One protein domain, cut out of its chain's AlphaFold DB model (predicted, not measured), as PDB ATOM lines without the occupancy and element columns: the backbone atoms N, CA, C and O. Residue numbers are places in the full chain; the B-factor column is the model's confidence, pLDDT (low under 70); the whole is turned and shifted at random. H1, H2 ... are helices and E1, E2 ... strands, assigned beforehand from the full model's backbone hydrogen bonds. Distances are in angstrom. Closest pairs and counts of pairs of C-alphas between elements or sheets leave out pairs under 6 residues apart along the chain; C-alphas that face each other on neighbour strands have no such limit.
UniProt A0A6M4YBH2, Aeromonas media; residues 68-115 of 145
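This is residues 68 to 115 of the 145 residues of a protein of Aeromonas media (UniProt A0A6M4YBH2). A two-stranded hairpin, E1 and E2, has a long helix, H1, lying lengthwise over one of its faces, and a short helix, H2, packs crosswise on H1. The link residues 82 to 84 and residues 85 to 87 of H1 stick out at one end. The printed part has 48 residues, with two named strands and two named helices in the order E1, E2, H1, H2; the sheet, E1 - E2, is antiparallel and the class is mixed, helices and strands. The whole is compact, with a radius of gyration of the C-alphas of 10.2 A and spans of 29 by 21 by 17 A.

E1, residues 68 to 72, and E2, residues 75 to 79, form a hairpin, antiparallel at 153 degrees between their directions. N 69 and O 77 are 3.0 A apart and N 77 and O 69 are 2.9 A apart, both within hydrogen-bond range. H1, residues 85 to 100, comes closest to E2 at the C-alphas of Ala 78 and Ala 92, 6.3 A apart. Its closest C-alphas with E1 are those of Gly 69 and Leu 96, 6.5 A apart. H2, residues 106 to 113, and H1 touch, with the closest C-alphas, Ala 95 and Gly 108, 4.8 A apart. Their lines are about perpendicular, at 74 degrees. E2 and H2 are apart. In H1 and H2 every O i to N i+4 pair is within hydrogen-bond range.

E1 begins at C-alpha 68 (101.854, 136.254, 145.379) and is 12.1 A long; E2 is 12.7 A long. H1 runs 20.8 A from C-alpha 85 (90.901, 129.124, 148.138) to C-alpha 100. H2 is 10.6 A long and ends at C-alpha 113 (96.745, 143.612, 139.306).

The C-alphas farthest apart, those of Ala 73 and Gly 83, are 29.1 A apart. The printed part has no cut, and its three links are tight. Mean pLDDT of the printed part is 90.8, and no printed residue is under 70.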
ATOM      1  N   TRP A  68     101.571 137.087 146.545       94.31
ATOM      2  CA  TRP A  68     101.854 136.254 145.379       94.31
ATOM      3  C   TRP A  68     103.067 136.771 144.604       94.31
ATOM      4  O   TRP A  68     103.189 137.977 144.401       94.31
ATOM      5  N   GLY A  69     103.936 135.862 144.159       94.06
ATOM      6  CA  GLY A  69     105.100 136.177 143.327       94.06
ATOM      7  C   GLY A  69     106.416 135.661 143.908       94.06
ATOM      8  O   GLY A  69     106.430 134.691 144.667       94.06
ATOM      9  N   GLN A  70     107.516 136.305 143.519       95.06
ATOM     10  CA  GLN A  70     108.878 135.983 143.950       95.06
ATOM     11  C   GLN A  70     109.288 136.850 145.150       95.06
ATOM     12  O   GLN A  70     109.146 138.071 145.119       95.06
ATOM     13  N   PHE A  71     109.810 136.220 146.200       93.44
ATOM     14  CA  PHE A  71     110.224 136.850 147.464       93.44
ATOM     15  C   PHE A  71     111.722 136.686 147.761       93.44
ATOM     16  O   PHE A  71     112.224 137.213 148.751       93.44
ATOM     17  N   GLY A  72     112.440 135.960 146.911       92.44
ATOM     18  CA  GLY A  72     113.882 135.741 146.973       92.44
ATOM     19  C   GLY A  72     114.354 135.062 145.690       92.44
ATOM     20  O   GLY A  72     113.524 134.743 144.842       92.44
ATOM     21  N   ALA A  73     115.661 134.823 145.551       90.88
ATOM     22  CA  ALA A  73     116.245 134.261 144.325       90.88
ATOM     23  C   ALA A  73     115.491 133.010 143.833       90.88
ATOM     24  O   ALA A  73     115.041 132.993 142.696       90.88
ATOM     25  N   ASP A  74     115.208 132.066 144.735       91.50
ATOM     26  CA  ASP A  74     114.487 130.823 144.429       91.50
ATOM     27  C   ASP A  74     113.250 130.622 145.324       91.50
ATOM     28  O   ASP A  74     112.807 129.501 145.574       91.50
ATOM     29  N   LEU A  75     112.692 131.716 145.859       95.19
ATOM     30  CA  LEU A  75     111.535 131.671 146.752       95.19
ATOM     31  C   LEU A  75     110.313 132.277 146.072       95.19
ATOM     32  O   LEU A  75     110.229 133.492 145.893       95.19
ATOM     33  N   TYR A  76     109.333 131.430 145.777       94.75
ATOM     34  CA  TYR A  76     108.059 131.808 145.177       94.75
ATOM     35  C   TYR A  76     106.917 131.401 146.099       94.75
ATOM     36  O   TYR A  76     106.940 130.317 146.683       94.75
ATOM     37  N   ALA A  77     105.906 132.255 146.241       93.19
ATOM     38  CA  ALA A  77     104.775 131.970 147.114       93.19
ATOM     39  C   ALA A  77     103.442 132.415 146.509       93.19
ATOM     40  O   ALA A  77     103.372 133.385 145.757       93.19
ATOM     41  N   ALA A  78     102.381 131.699 146.882       92.25
ATOM     42  CA  ALA A  78     100.986 132.039 146.622       92.25
ATOM     43  C   ALA A  78     100.179 131.862 147.922       92.25
ATOM     44  O   ALA A  78      99.761 130.760 148.285       92.25
ATOM     45  N   LEU A  79      99.999 132.956 148.660       89.75
ATOM     46  CA  LEU A  79      99.368 133.009 149.979       89.75
ATOM     47  C   LEU A  79      98.207 134.019 149.994       89.75
ATOM     48  O   LEU A  79      98.048 134.834 149.085       89.75
ATOM     49  N   GLY A  80      97.390 133.993 151.053       84.56
ATOM     50  CA  GLY A  80      96.302 134.963 151.227       84.56
ATOM     51  C   GLY A  80      95.076 134.634 150.375       84.56
ATOM     52  O   GLY A  80      94.612 135.441 149.576       84.56
ATOM     53  N   CYS A  81      94.534 133.425 150.537       77.25
ATOM     54  CA  CYS A  81      93.389 132.969 149.750       77.25
ATOM     55  C   CYS A  81      92.068 133.700 150.055       77.25
ATOM     56  O   CYS A  81      91.124 133.593 149.268       77.25
ATOM     57  N   ASN A  82      91.987 134.433 151.172       84.25
ATOM     58  CA  ASN A  82      90.869 135.306 151.547       84.25
ATOM     59  C   ASN A  82      89.498 134.617 151.444       84.25
ATOM     60  O   ASN A  82      88.517 135.205 151.002       84.25
ATOM     61  N   GLY A  83      89.440 133.326 151.792       78.00
ATOM     62  CA  GLY A  83      88.209 132.528 151.763       78.00
ATOM     63  C   GLY A  83      87.764 132.027 150.382       78.00
ATOM     64  O   GLY A  83      86.780 131.291 150.317       78.00
ATOM     65  N   ALA A  84      88.498 132.346 149.310       80.81
ATOM     66  CA  ALA A  84      88.250 131.910 147.930       80.81
ATOM     67  C   ALA A  84      89.302 130.893 147.443       80.81
ATOM     68  O   ALA A  84      89.715 130.914 146.285       80.81
ATOM     69  N   GLY A  85      89.759 130.018 148.346       77.75
ATOM     70  CA  GLY A  85      90.901 129.124 148.138       77.75
ATOM     71  C   GLY A  85      90.845 128.315 146.853       77.75
ATOM     72  O   GLY A  85      91.747 128.449 146.044       77.75
ATOM     73  N   ILE A  86      89.792 127.532 146.625       81.75
ATOM     74  CA  ILE A  86      89.762 126.587 145.499       81.75
ATOM     75  C   ILE A  86      89.919 127.314 144.157       81.75
ATOM     76  O   ILE A  86      90.828 127.004 143.395       81.75
ATOM     77  N   SER A  87      89.091 128.320 143.880       83.19
ATOM     78  CA  SER A  87      89.143 129.029 142.598       83.19
ATOM     79  C   SER A  87      90.379 129.926 142.488       83.19
ATOM     80  O   SER A  87      91.130 129.823 141.519       83.19
ATOM     81  N   LYS A  88      90.631 130.774 143.497       82.62
ATOM     82  CA  LYS A  88      91.704 131.777 143.451       82.62
ATOM     83  C   LYS A  88      93.092 131.137 143.520       82.62
ATOM     84  O   LYS A  88      93.955 131.519 142.741       82.62
ATOM     85  N   GLN A  89      93.312 130.151 144.398       88.31
ATOM     86  CA  GLN A  89      94.619 129.484 144.512       88.31
ATOM     87  C   GLN A  89      94.934 128.613 143.295       88.31
ATOM     88  O   GLN A  89      96.099 128.502 142.939       88.31
ATOM     89  N   THR A  90      93.934 128.021 142.630       90.19
ATOM     90  CA  THR A  90      94.195 127.241 141.405       90.19
ATOM     91  C   THR A  90      94.772 128.137 140.309       90.19
ATOM     92  O   THR A  90      95.793 127.807 139.708       90.19
ATOM     93  N   MET A  91      94.163 129.308 140.092       90.38
ATOM     94  CA  MET A  91      94.688 130.301 139.152       90.38
ATOM     95  C   MET A  91      96.038 130.861 139.606       90.38
ATOM     96  O   MET A  91      96.969 130.920 138.807       90.38
ATOM     97  N   ALA A  92      96.166 131.220 140.888       92.44
ATOM     98  CA  ALA A  92      97.401 131.760 141.445       92.44
ATOM     99  C   ALA A  92      98.571 130.773 141.326       92.44
ATOM    100  O   ALA A  92      99.670 131.180 140.971       92.44
ATOM    101  N   GLY A  93      98.339 129.484 141.582       93.81
ATOM    102  CA  GLY A  93      99.348 128.434 141.464       93.81
ATOM    103  C   GLY A  93      99.790 128.218 140.020       93.81
ATOM    104  O   GLY A  93     100.988 128.144 139.758       93.81
ATOM    105  N   LYS A  94      98.846 128.204 139.069       94.38
ATOM    106  CA  LYS A  94      99.185 128.131 137.642       94.38
ATOM    107  C   LYS A  94     100.001 129.342 137.193       94.38
ATOM    108  O   LYS A  94     101.059 129.173 136.601       94.38
ATOM    109  N   ALA A  95      99.548 130.545 137.535       95.44
ATOM    110  CA  ALA A  95     100.273 131.772 137.230       95.44
ATOM    111  C   ALA A  95     101.674 131.786 137.868       95.44
ATOM    112  O   ALA A  95     102.615 132.309 137.279       95.44
ATOM    113  N   LEU A  96     101.821 131.235 139.081       95.88
ATOM    114  CA  LEU A  96     103.110 131.155 139.767       95.88
ATOM    115  C   LEU A  96     104.056 130.186 139.051       95.88
ATOM    116  O   LEU A  96     105.238 130.482 138.935       95.88
ATOM    117  N   ALA A  97     103.546 129.060 138.546       95.75
ATOM    118  CA  ALA A  97     104.335 128.124 137.749       95.75
ATOM    119  C   ALA A  97     104.823 128.765 136.439       95.75
ATOM    120  O   ALA A  97     105.999 128.634 136.110       95.75
ATOM    121  N   ASP A  98     103.959 129.512 135.741       95.88
ATOM    122  CA  ASP A  98     104.357 130.281 134.553       95.88
ATOM    123  C   ASP A  98     105.481 131.272 134.902       95.88
ATOM    124  O   ASP A  98     106.506 131.310 134.223       95.88
ATOM    125  N   LEU A  99     105.334 132.007 136.014       94.75
ATOM    126  CA  LEU A  99     106.341 132.954 136.501       94.75
ATOM    127  C   LEU A  99     107.692 132.278 136.790       94.75
ATOM    128  O   LEU A  99     108.726 132.812 136.401       94.75
ATOM    129  N   VAL A 100     107.691 131.116 137.450       95.44
ATOM    130  CA  VAL A 100     108.911 130.337 137.742       95.44
ATOM    131  C   VAL A 100     109.608 129.893 136.453       95.44
ATOM    132  O   VAL A 100     110.832 129.910 136.375       95.44
ATOM    133  N   CYS A 101     108.841 129.541 135.422       95.31
ATOM    134  CA  CYS A 101     109.368 129.158 134.113       95.31
ATOM    135  C   CYS A 101     109.764 130.353 133.224       95.31
ATOM    136  O   CYS A 101     110.172 130.139 132.083       95.31
ATOM    137  N   GLY A 102     109.614 131.597 133.694       93.75
ATOM    138  CA  GLY A 102     109.863 132.800 132.889       93.75
ATOM    139  C   GLY A 102     108.840 133.023 131.768       93.75
ATOM    140  O   GLY A 102     109.126 133.727 130.805       93.75
ATOM    141  N   VAL A 103     107.654 132.415 131.870       95.44
ATOM    142  CA  VAL A 103     106.569 132.550 130.895       95.44
ATOM    143  C   VAL A 103     105.683 133.732 131.275       95.44
ATOM    144  O   VAL A 103     105.103 133.784 132.361       95.44
ATOM    145  N   GLU A 104     105.518 134.673 130.349       90.94
ATOM    146  CA  GLU A 104     104.524 135.733 130.493       90.94
ATOM    147  C   GLU A 104     103.131 135.188 130.168       90.94
ATOM    148  O   GLU A 104     102.851 134.783 129.040       90.94
ATOM    149  N   SER A 105     102.239 135.171 131.163       91.88
ATOM    150  CA  SER A 105     100.851 134.747 130.977       91.88
ATOM    151  C   SER A 105      99.853 135.808 131.456       91.88
ATOM    152  O   SER A 105     100.132 136.524 132.427       91.88
ATOM    153  N   PRO A 106      98.653 135.887 130.840       92.62
ATOM    154  CA  PRO A 106      97.593 136.801 131.280       92.62
ATOM    155  C   PRO A 106      97.208 136.602 132.752       92.62
ATOM    156  O   PRO A 106      96.824 137.538 133.448       92.62
ATOM    157  N   TRP A 107      97.349 135.374 133.257       91.38
ATOM    158  CA  TRP A 107      97.067 135.035 134.648       91.38
ATOM    159  C   TRP A 107      98.066 135.684 135.607       91.38
ATOM    160  O   TRP A 107      97.670 136.167 136.665       91.38
ATOM    161  N   GLY A 108      99.348 135.738 135.233       92.62
ATOM    162  CA  GLY A 108     100.372 136.432 136.011       92.62
ATOM    163  C   GLY A 108     100.115 137.937 136.094       92.62
ATOM    164  O   GLY A 108     100.272 138.531 137.159       92.62
ATOM    165  N   GLU A 109      99.666 138.553 135.000       92.50
ATOM    166  CA  GLU A 109      99.280 139.968 134.983       92.50
ATOM    167  C   GLU A 109      98.072 140.238 135.887       92.50
ATOM    168  O   GLU A 109      98.127 141.123 136.740       92.50
ATOM    169  N   GLN A 110      97.021 139.422 135.777       91.75
ATOM    170  CA  GLN A 110      95.848 139.527 136.645       91.75
ATOM    171  C   GLN A 110      96.210 139.362 138.123       91.75
ATOM    172  O   GLN A 110      95.718 140.115 138.960       91.75
ATOM    173  N   MET A 111      97.095 138.418 138.454       92.62
ATOM    174  CA  MET A 111      97.564 138.236 139.829       92.62
ATOM    175  C   MET A 111      98.321 139.461 140.350       92.62
ATOM    176  O   MET A 111      98.094 139.857 141.492       92.62
ATOM    177  N   ARG A 112      99.155 140.107 139.522       91.69
ATOM    178  CA  ARG A 112      99.820 141.375 139.879       91.69
ATOM    179  C   ARG A 112      98.821 142.519 140.063       91.69
ATOM    180  O   ARG A 112      98.973 143.310 140.991       91.69
ATOM    181  N   ALA A 113      97.780 142.581 139.233       92.75
ATOM    182  CA  ALA A 113      96.745 143.612 139.306       92.75
ATOM    183  C   ALA A 113      95.905 143.551 140.597       92.75
ATOM    184  O   ALA A 113      95.360 144.568 141.021       92.75
ATOM    185  N   LEU A 114      95.834 142.391 141.265       90.25
ATOM    186  CA  LEU A 114      95.194 142.260 142.582       90.25
ATOM    187  C   LEU A 114      95.957 142.987 143.705       90.25
ATOM    188  O   LEU A 114      95.419 143.137 144.804       90.25
ATOM    189  N   GLY A 115      97.191 143.432 143.448       91.31
ATOM    190  CA  GLY A 115      98.050 144.093 144.423       91.31
ATOM    191  C   GLY A 115      98.644 143.132 145.455       91.31
ATOM    192  O   GLY A 115      98.627 141.913 145.290       91.31
TER     193      GLY A 115